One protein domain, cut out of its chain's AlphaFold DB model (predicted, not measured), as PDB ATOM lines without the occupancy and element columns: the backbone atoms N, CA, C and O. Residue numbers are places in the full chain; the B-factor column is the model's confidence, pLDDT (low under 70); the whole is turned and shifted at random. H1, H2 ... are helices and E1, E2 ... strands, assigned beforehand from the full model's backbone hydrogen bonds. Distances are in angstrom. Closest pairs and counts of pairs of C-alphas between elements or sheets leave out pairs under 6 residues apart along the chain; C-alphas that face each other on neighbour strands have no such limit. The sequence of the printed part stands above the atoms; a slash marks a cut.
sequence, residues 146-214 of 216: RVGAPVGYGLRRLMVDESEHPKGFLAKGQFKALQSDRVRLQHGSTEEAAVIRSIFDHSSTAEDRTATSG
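What this domain is: This is residues 146 to 214 of the 216 residues of an uncharacterized protein of Bradyrhizobium diazoefficiens (UniProt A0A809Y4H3). What shape do these atoms make? A small, strongly twisted sheet of three strands forms a body with its loops, and from one end of it a long arm sticks out: residues 197 to 214, of which 197 to 212 belong to helix H1. What builds it? The printed part has 69 residues, mixed in class, with E1, E2, E3 and H1 in that order along the chain; the sheet's order is E2, E1, E3, antiparallel throughout. How large is it? It is extended, with a radius of gyration of the C-alphas of 17.9 A and spans of 59 by 21 by 21 A, the arm adding to the length.

Where its parts are: Where are the strands? E1 holds residues 155 to 160 and measures 15.6 A, beginning at C-alpha 155 at (-4.076, 48.329, -34.837). E2 holds residues 166 to 170, and E3 holds residues 182 to 187 over 16.6 A. Where is the helix? H1 holds residues 190 to 212 over 33.5 A, ending at C-alpha 212 at (-27.379, 22.590, -26.915).

How they stand to each other: How do the strands pair? E1, the inner strand, is antiparallel to E3 at 145 degrees, with N 156 and O 186 within hydrogen-bond range at 2.8 A. E1 and E2 form a hairpin at 136 degrees, with N 159 and O 168 at 2.8 A. Where does H1 stand? It is not on the sheet; its closest C-alpha to E3 is that of Ala 193, 7.8 A from that of His 187, and it is apart from E1 and E2. In its backbone 17 of 19 O i to N i+4 pairs are within hydrogen-bond range.

The domain as a whole: How far does it reach? The two C-alphas farthest apart, those of Leu 178 and Gly 214, are 59.0 A apart. Is it continuous? The printed part has no cut, and the link from E2 to E3 is long. Where is confidence low? Residues 205 to 214 have pLDDT under 70.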
ATOM      1  N   ARG A 146       3.228  47.652 -44.355       91.62
ATOM      2  CA  ARG A 146       1.861  48.031 -44.695       91.62
ATOM      3  C   ARG A 146       1.861  48.998 -45.872       91.62
ATOM      4  O   ARG A 146       2.406  50.100 -45.792       91.62
ATOM      5  N   VAL A 147       1.137  48.626 -46.921       88.44
ATOM      6  CA  VAL A 147       0.884  49.476 -48.083       88.44
ATOM      7  C   VAL A 147      -0.580  49.896 -48.111       88.44
ATOM      8  O   VAL A 147      -1.479  49.066 -48.010       88.44
ATOM      9  N   GLY A 148      -0.829  51.197 -48.263       78.44
ATOM     10  CA  GLY A 148      -2.179  51.729 -48.457       78.44
ATOM     11  C   GLY A 148      -3.117  51.525 -47.260       78.44
ATOM     12  O   GLY A 148      -2.686  51.679 -46.120       78.44
ATOM     13  N   ALA A 149      -4.392  51.270 -47.586       74.69
ATOM     14  CA  ALA A 149      -5.600  51.031 -46.779       74.69
ATOM     15  C   ALA A 149      -5.591  51.430 -45.281       74.69
ATOM     16  O   ALA A 149      -4.715  50.985 -44.528       74.69
ATOM     17  N   PRO A 150      -6.633  52.145 -44.796       81.81
ATOM     18  CA  PRO A 150      -6.843  52.375 -43.366       81.81
ATOM     19  C   PRO A 150      -6.689  51.092 -42.543       81.81
ATOM     20  O   PRO A 150      -7.003  49.995 -43.010       81.81
ATOM     21  N   VAL A 151      -6.165  51.226 -41.329       89.50
ATOM     22  CA  VAL A 151      -6.019  50.095 -40.409       89.50
ATOM     23  C   VAL A 151      -7.306  49.899 -39.620       89.50
ATOM     24  O   VAL A 151      -8.009  50.871 -39.336       89.50
ATOM     25  N   GLY A 152      -7.618  48.642 -39.309       88.69
ATOM     26  CA  GLY A 152      -8.749  48.293 -38.457       88.69
ATOM     27  C   GLY A 152      -8.540  48.728 -37.006       88.69
ATOM     28  O   GLY A 152      -7.440  49.119 -36.606       88.69
ATOM     29  N   TYR A 153      -9.614  48.649 -36.224       90.50
ATOM     30  CA  TYR A 153      -9.577  48.876 -34.781       90.50
ATOM     31  C   TYR A 153      -8.593  47.913 -34.090       90.50
ATOM     32  O   TYR A 153      -8.405  46.786 -34.546       90.50
ATOM     33  N   GLY A 154      -7.929  48.372 -33.025       91.19
ATOM     34  CA  GLY A 154      -6.896  47.599 -32.319       91.19
ATOM     35  C   GLY A 154      -5.550  47.485 -33.039       91.19
ATOM     36  O   GLY A 154      -4.665  46.776 -32.565       91.19
ATOM     37  N   LEU A 155      -5.361  48.199 -34.153       92.94
ATOM     38  CA  LEU A 155      -4.076  48.329 -34.837       92.94
ATOM     39  C   LEU A 155      -3.655  49.796 -34.936       92.94
ATOM     40  O   LEU A 155      -4.475  50.719 -34.996       92.94
ATOM     41  N   ARG A 156      -2.344  50.015 -34.973       92.88
ATOM     42  CA  ARG A 156      -1.704  51.321 -35.138       92.88
ATOM     43  C   ARG A 156      -0.697  51.266 -36.273       92.88
ATOM     44  O   ARG A 156      -0.063  50.244 -36.521       92.88
ATOM     45  N   ARG A 157      -0.568  52.386 -36.985       94.75
ATOM     46  CA  ARG A 157       0.409  52.559 -38.066       94.75
ATOM     47  C   ARG A 157       1.678  53.147 -37.468       94.75
ATOM     48  O   ARG A 157       1.685  54.330 -37.142       94.75
ATOM     49  N   LEU A 158       2.722  52.341 -37.340       94.75
ATOM     50  CA  LEU A 158       4.038  52.788 -36.902       94.75
ATOM     51  C   LEU A 158       4.882  53.147 -38.126       94.75
ATOM     52  O   LEU A 158       5.062  52.315 -39.014       94.75
ATOM     53  N   MET A 159       5.386  54.375 -38.193       95.06
ATOM     54  CA  MET A 159       6.369  54.778 -39.193       95.06
ATOM     55  C   MET A 159       7.766  54.351 -38.744       95.06
ATOM     56  O   MET A 159       8.133  54.575 -37.591       95.06
ATOM     57  N   VAL A 160       8.538  53.786 -39.668       94.88
ATOM     58  CA  VAL A 160       9.943  53.412 -39.464       94.88
ATOM     59  C   VAL A 160      10.813  53.970 -40.591       94.88
ATOM     60  O   VAL A 160      10.310  54.193 -41.698       94.88
ATOM     61  N   ASP A 161      12.090  54.222 -40.312       92.88
ATOM     62  CA  ASP A 161      13.079  54.613 -41.325       92.88
ATOM     63  C   ASP A 161      13.622  53.405 -42.126       92.88
ATOM     64  O   ASP A 161      13.098  52.292 -42.037       92.88
ATOM     65  N   GLU A 162      14.650  53.628 -42.953       88.88
ATOM     66  CA  GLU A 162      15.293  52.581 -43.767       88.88
ATOM     67  C   GLU A 162      16.061  51.542 -42.942       88.88
ATOM     68  O   GLU A 162      16.253  50.420 -43.406       88.88
ATOM     69  N   SER A 163      16.479  51.899 -41.728       90.69
ATOM     70  CA  SER A 163      17.153  51.016 -40.773       90.69
ATOM     71  C   SER A 163      16.172  50.365 -39.789       90.69
ATOM     72  O   SER A 163      16.593  49.766 -38.807       90.69
ATOM     73  N   GLU A 164      14.869  50.471 -40.060       88.69
ATOM     74  CA  GLU A 164      13.764  49.977 -39.233       88.69
ATOM     75  C   GLU A 164      13.603  50.660 -37.864       88.69
ATOM     76  O   GLU A 164      12.841  50.175 -37.021       88.69
ATOM     77  N   HIS A 165      14.224  51.821 -37.638       93.56
ATOM     78  CA  HIS A 165      14.037  52.546 -36.385       93.56
ATOM     79  C   HIS A 165      12.665  53.234 -36.340       93.56
ATOM     80  O   HIS A 165      12.266  53.900 -37.305       93.56
ATOM     81  N   PRO A 166      11.925  53.119 -35.220       94.75
ATOM     82  CA  PRO A 166      10.652  53.805 -35.032       94.75
ATOM     83  C   PRO A 166      10.785  55.332 -35.097       94.75
ATOM     84  O   PRO A 166      11.551  55.930 -34.348       94.75
ATOM     85  N   LYS A 167       9.966  55.974 -35.937       93.50
ATOM     86  CA  LYS A 167       9.856  57.443 -36.032       93.50
ATOM     87  C   LYS A 167       8.611  58.001 -35.345       93.50
ATOM     88  O   LYS A 167       8.568  59.179 -35.011       93.50
ATOM     89  N   GLY A 168       7.583  57.171 -35.164       92.94
ATOM     90  CA  GLY A 168       6.339  57.548 -34.493       92.94
ATOM     91  C   GLY A 168       5.086  57.003 -35.172       92.94
ATOM     92  O   GLY A 168       5.142  56.363 -36.223       92.94
ATOM     93  N   PHE A 169       3.930  57.250 -34.557       93.44
ATOM     94  CA  PHE A 169       2.646  56.763 -35.055       93.44
ATOM     95  C   PHE A 169       2.007  57.726 -36.057       93.44
ATOM     96  O   PHE A 169       2.039  58.941 -35.892       93.44
ATOM     97  N   LEU A 170       1.367  57.160 -37.079       92.00
ATOM     98  CA  LEU A 170       0.560  57.893 -38.047       92.00
ATOM     99  C   LEU A 170      -0.922  57.801 -37.680       92.00
ATOM    100  O   LEU A 170      -1.525  56.726 -37.764       92.00
ATOM    101  N   ALA A 171      -1.529  58.942 -37.359       89.81
ATOM    102  CA  ALA A 171      -2.968  59.052 -37.160       89.81
ATOM    103  C   ALA A 171      -3.749  58.847 -38.474       89.81
ATOM    104  O   ALA A 171      -3.200  58.789 -39.587       89.81
ATOM    105  N   LYS A 172      -5.076  58.740 -38.362       85.94
ATOM    106  CA  LYS A 172      -5.967  58.639 -39.524       85.94
ATOM    107  C   LYS A 172      -5.785  59.865 -40.427       85.94
ATOM    108  O   LYS A 172      -5.822  60.996 -39.963       85.94
ATOM    109  N   GLY A 173      -5.575  59.630 -41.722       85.00
ATOM    110  CA  GLY A 173      -5.340  60.694 -42.704       85.00
ATOM    111  C   GLY A 173      -3.911  61.248 -42.735       85.00
ATOM    112  O   GLY A 173      -3.594  61.992 -43.657       85.00
ATOM    113  N   GLN A 174      -3.032  60.857 -41.805       89.00
ATOM    114  CA  GLN A 174      -1.618  61.220 -41.874       89.00
ATOM    115  C   GLN A 174      -0.839  60.291 -42.811       89.00
ATOM    116  O   GLN A 174      -1.106  59.082 -42.931       89.00
ATOM    117  N   PHE A 175       0.160  60.876 -43.463       86.00
ATOM    118  CA  PHE A 175       1.033  60.223 -44.429       86.00
ATOM    119  C   PHE A 175       2.491  60.430 -44.031       86.00
ATOM    120  O   PHE A 175       2.838  61.442 -43.426       86.00
ATOM    121  N   LYS A 176       3.344  59.468 -44.391       87.75
ATOM    122  CA  LYS A 176       4.797  59.615 -44.276       87.75
ATOM    123  C   LYS A 176       5.286  60.748 -45.180       87.75
ATOM    124  O   LYS A 176       4.801  60.877 -46.304       87.75
ATOM    125  N   ALA A 177       6.229  61.541 -44.683       83.75
ATOM    126  CA  ALA A 177       6.809  62.645 -45.441       83.75
ATOM    127  C   ALA A 177       7.854  62.146 -46.451       83.75
ATOM    128  O   ALA A 177       7.877  62.606 -47.590       83.75
ATOM    129  N   LEU A 178       8.679  61.168 -46.058       85.19
ATOM    130  CA  LEU A 178       9.740  60.633 -46.907       85.19
ATOM    131  C   LEU A 178       9.292  59.373 -47.656       85.19
ATOM    132  O   LEU A 178       8.537  58.530 -47.157       85.19
ATOM    133  N   GLN A 179       9.776  59.221 -48.890       82.50
ATOM    134  CA  GLN A 179       9.513  58.021 -49.689       82.50
ATOM    135  C   GLN A 179      10.291  56.801 -49.187       82.50
ATOM    136  O   GLN A 179       9.785  55.684 -49.310       82.50
ATOM    137  N   SER A 180      11.450  57.021 -48.571       86.50
ATOM    138  CA  SER A 180      12.283  56.015 -47.910       86.50
ATOM    139  C   SER A 180      11.592  55.365 -46.711       86.50
ATOM    140  O   SER A 180      11.588  54.141 -46.606       86.50
ATOM    141  N   ASP A 181      10.893  56.160 -45.894       91.56
ATOM    142  CA  ASP A 181      10.162  55.665 -44.723       91.56
ATOM    143  C   ASP A 181       9.172  54.545 -45.094       91.56
ATOM    144  O   ASP A 181       8.574  54.506 -46.189       91.56
ATOM    145  N   ARG A 182       8.950  53.637 -44.147       93.75
ATOM    146  CA  ARG A 182       8.009  52.519 -44.252       93.75
ATOM    147  C   ARG A 182       6.991  52.563 -43.118       93.75
ATOM    148  O   ARG A 182       7.106  53.348 -42.182       93.75
ATOM    149  N   VAL A 183       5.938  51.757 -43.242       94.56
ATOM    150  CA  VAL A 183       4.885  51.645 -42.225       94.56
ATOM    151  C   VAL A 183       4.773  50.190 -41.798       94.56
ATOM    152  O   VAL A 183       4.623  49.318 -42.650       94.56
ATOM    153  N   ARG A 184       4.797  49.927 -40.494       93.81
ATOM    154  CA  ARG A 184       4.449  48.636 -39.894       93.81
ATOM    155  C   ARG A 184       3.152  48.747 -39.102       93.81
ATOM    156  O   ARG A 184       2.715  49.840 -38.737       93.81
ATOM    157  N   LEU A 185       2.516  47.603 -38.890       93.44
ATOM    158  CA  LEU A 185       1.367  47.499 -38.003       93.44
ATOM    159  C   LEU A 185       1.861  47.115 -36.617       93.44
ATOM    160  O   LEU A 185       2.657  46.193 -36.476       93.44
ATOM    161  N   GLN A 186       1.371  47.826 -35.615       92.50
ATOM    162  CA  GLN A 186       1.576  47.492 -34.216       92.50
ATOM    163  C   GLN A 186       0.216  47.331 -33.549       92.50
ATOM    164  O   GLN A 186      -0.769  47.932 -33.991       92.50
ATOM    165  N   HIS A 187       0.160  46.519 -32.498       93.00
ATOM    166  CA  HIS A 187      -1.030  46.431 -31.666       93.00
ATOM    167  C   HIS A 187      -1.407  47.809 -31.117       93.00
ATOM    168  O   HIS A 187      -0.551  48.652 -30.833       93.00
ATOM    169  N   GLY A 188      -2.712  48.032 -31.031       90.19
ATOM    170  CA  GLY A 188      -3.285  49.149 -30.310       90.19
ATOM    171  C   GLY A 188      -3.107  49.000 -28.805       90.19
ATOM    172  O   GLY A 188      -2.296  48.220 -28.308       90.19
ATOM    173  N   SER A 189      -3.886  49.785 -28.085       93.00
ATOM    174  CA  SER A 189      -3.901  49.780 -26.629       93.00
ATOM    175  C   SER A 189      -4.431  48.459 -26.055       93.00
ATOM    176  O   SER A 189      -5.138  47.694 -26.721       93.00
ATOM    177  N   THR A 190      -4.092  48.193 -24.797       93.38
ATOM    178  CA  THR A 190      -4.573  47.027 -24.046       93.38
ATOM    179  C   THR A 190      -6.091  47.009 -23.916       93.38
ATOM    180  O   THR A 190      -6.690  45.935 -23.954       93.38
ATOM    181  N   GLU A 191      -6.714  48.183 -23.835       94.81
ATOM    182  CA  GLU A 191      -8.161  48.372 -23.796       94.81
ATOM    183  C   GLU A 191      -8.800  47.933 -25.115       94.81
ATOM    184  O   GLU A 191      -9.732  47.131 -25.119       94.81
ATOM    185  N   GLU A 192      -8.258  48.376 -26.254       93.62
ATOM    186  CA  GLU A 192      -8.745  47.949 -27.573       93.62
ATOM    187  C   GLU A 192      -8.579  46.437 -27.768       93.62
ATOM    188  O   GLU A 192      -9.470  45.775 -28.301       93.62
ATOM    189  N   ALA A 193      -7.463  45.870 -27.304       92.69
ATOM    190  CA  ALA A 193      -7.240  44.427 -27.343       92.69
ATOM    191  C   ALA A 193      -8.218  43.656 -26.437       92.69
ATOM    192  O   ALA A 193      -8.641  42.554 -26.784       92.69
ATOM    193  N   ALA A 194      -8.592  44.207 -25.277       94.12
ATOM    194  CA  ALA A 194      -9.603  43.624 -24.397       94.12
ATOM    195  C   ALA A 194     -10.997  43.634 -25.043       94.12
ATOM    196  O   ALA A 194     -11.684  42.618 -25.000       94.12
ATOM    197  N   VAL A 195     -11.375  44.728 -25.713       94.94
ATOM    198  CA  VAL A 195     -12.635  44.814 -26.472       94.94
ATOM    199  C   VAL A 195     -12.684  43.756 -27.570       94.94
ATOM    200  O   VAL A 195     -13.678  43.045 -27.692       94.94
ATOM    201  N   ILE A 196     -11.601  43.605 -28.339       93.00
ATOM    202  CA  ILE A 196     -11.519  42.588 -29.396       93.00
ATOM    203  C   ILE A 196     -11.703  41.185 -28.812       93.00
ATOM    204  O   ILE A 196     -12.524  40.426 -29.320       93.00
ATOM    205  N   ARG A 197     -10.987  40.849 -27.730       92.94
ATOM    206  CA  ARG A 197     -11.127  39.548 -27.054       92.94
ATOM    207  C   ARG A 197     -12.554  39.307 -26.569       92.94
ATOM    208  O   ARG A 197     -13.130  38.283 -26.907       92.94
ATOM    209  N   SER A 198     -13.158  40.297 -25.910       93.12
ATOM    210  CA  SER A 198     -14.545  40.215 -25.447       93.12
ATOM    211  C   SER A 198     -15.521  39.910 -26.584       93.12
ATOM    212  O   SER A 198     -16.434  39.117 -26.390       93.12
ATOM    213  N   ILE A 199     -15.355  40.520 -27.764       93.12
ATOM    214  CA  ILE A 199     -16.215  40.238 -28.926       93.12
ATOM    215  C   ILE A 199     -16.110  38.762 -29.330       93.12
ATOM    216  O   ILE A 199     -17.139  38.111 -29.517       93.12
ATOM    217  N   PHE A 200     -14.889  38.227 -29.426       91.06
ATOM    218  CA  PHE A 200     -14.675  36.822 -29.780       91.06
ATOM    219  C   PHE A 200     -15.230  35.865 -28.715       91.06
ATOM    220  O   PHE A 200     -15.924  34.913 -29.072       91.06
ATOM    221  N   ASP A 201     -15.034  36.161 -27.428       91.94
ATOM    222  CA  ASP A 201     -15.548  35.347 -26.315       91.94
ATOM    223  C   ASP A 201     -17.090  35.304 -26.274       91.94
ATOM    224  O   ASP A 201     -17.699  34.282 -25.954       91.94
ATOM    225  N   HIS A 202     -17.762  36.404 -26.634       85.25
ATOM    226  CA  HIS A 202     -19.228  36.435 -26.728       85.25
ATOM    227  C   HIS A 202     -19.748  35.670 -27.951       85.25
ATOM    228  O   HIS A 202     -20.829  35.088 -27.900       85.25
ATOM    229  N   SER A 203     -18.996  35.664 -29.055       78.31
ATOM    230  CA  SER A 203     -19.383  34.904 -30.248       78.31
ATOM    231  C   SER A 203     -19.224  33.393 -30.068       78.31
ATOM    232  O   SER A 203     -20.112  32.648 -30.469       78.31
ATOM    233  N   SER A 204     -18.159  32.938 -29.400       74.56
ATOM    234  CA  SER A 204     -17.930  31.510 -29.148       74.56
ATOM    235  C   SER A 204     -18.945  30.929 -28.160       74.56
ATOM    236  O   SER A 204     -19.454  29.830 -28.354       74.56
ATOM    237  N   THR A 205     -19.330  31.700 -27.140       64.62
ATOM    238  CA  THR A 205     -20.364  31.289 -26.173       64.62
ATOM    239  C   THR A 205     -21.785  31.261 -26.754       64.62
ATOM    240  O   THR A 205     -22.662  30.601 -26.191       64.62
ATOM    241  N   ALA A 206     -22.041  31.948 -27.872       59.09
ATOM    242  CA  ALA A 206     -23.325  31.900 -28.571       59.09
ATOM    243  C   ALA A 206     -23.501  30.618 -29.412       59.09
ATOM    244  O   ALA A 206     -24.619  30.110 -29.494       59.09
ATOM    245  N   GLU A 207     -22.418  30.068 -29.977       57.50
ATOM    246  CA  GLU A 207     -22.436  28.807 -30.742       57.50
ATOM    247  C   GLU A 207     -22.668  27.577 -29.844       57.50
ATOM    248  O   GLU A 207     -23.424  26.677 -30.210       57.50
ATOM    249  N   ASP A 208     -22.136  27.573 -28.618       55.09
ATOM    250  CA  ASP A 208     -22.412  26.495 -27.651       55.09
ATOM    251  C   ASP A 208     -23.886  26.471 -27.197       55.09
ATOM    252  O   ASP A 208     -24.465  25.414 -26.922       55.09
ATOM    253  N   ARG A 209     -24.549  27.633 -27.156       53.22
ATOM    254  CA  ARG A 209     -25.969  27.733 -26.769       53.22
ATOM    255  C   ARG A 209     -26.922  27.277 -27.872       53.22
ATOM    256  O   ARG A 209     -27.974  26.723 -27.556       53.22
ATOM    257  N   THR A 210     -26.575  27.465 -29.144       53.88
ATOM    258  CA  THR A 210     -27.378  26.958 -30.267       53.88
ATOM    259  C   THR A 210     -27.168  25.461 -30.494       53.88
ATOM    260  O   THR A 210     -28.138  24.773 -30.804       53.88
ATOM    261  N   ALA A 211     -25.969  24.923 -30.239       54.12
ATOM    262  CA  ALA A 211     -25.715  23.480 -30.296       54.12
ATOM    263  C   ALA A 211     -26.491  22.689 -29.221       54.12
ATOM    264  O   ALA A 211     -26.992  21.599 -29.489       54.12
ATOM    265  N   THR A 212     -26.666  23.258 -28.023       52.72
ATOM    266  CA  THR A 212     -27.379  22.590 -26.915       52.72
ATOM    267  C   THR A 212     -28.912  22.695 -27.032       52.72
ATOM    268  O   THR A 212     -29.642  21.942 -26.397       52.72
ATOM    269  N   SER A 213     -29.430  23.594 -27.878       52.47
ATOM    270  CA  SER A 213     -30.873  23.789 -28.110       52.47
ATOM    271  C   SER A 213     -31.468  22.869 -29.194       52.47
ATOM    272  O   SER A 213     -32.681  22.896 -29.392       52.47
ATOM    273  N   GLY A 214     -30.650  22.092 -29.914       50.88
ATOM    274  CA  GLY A 214     -31.090  21.191 -30.994       50.88
ATOM    275  C   GLY A 214     -31.214  19.713 -30.605       50.88
ATOM    276  O   GLY A 214     -31.477  18.883 -31.472       50.88
TER     277      GLY A 214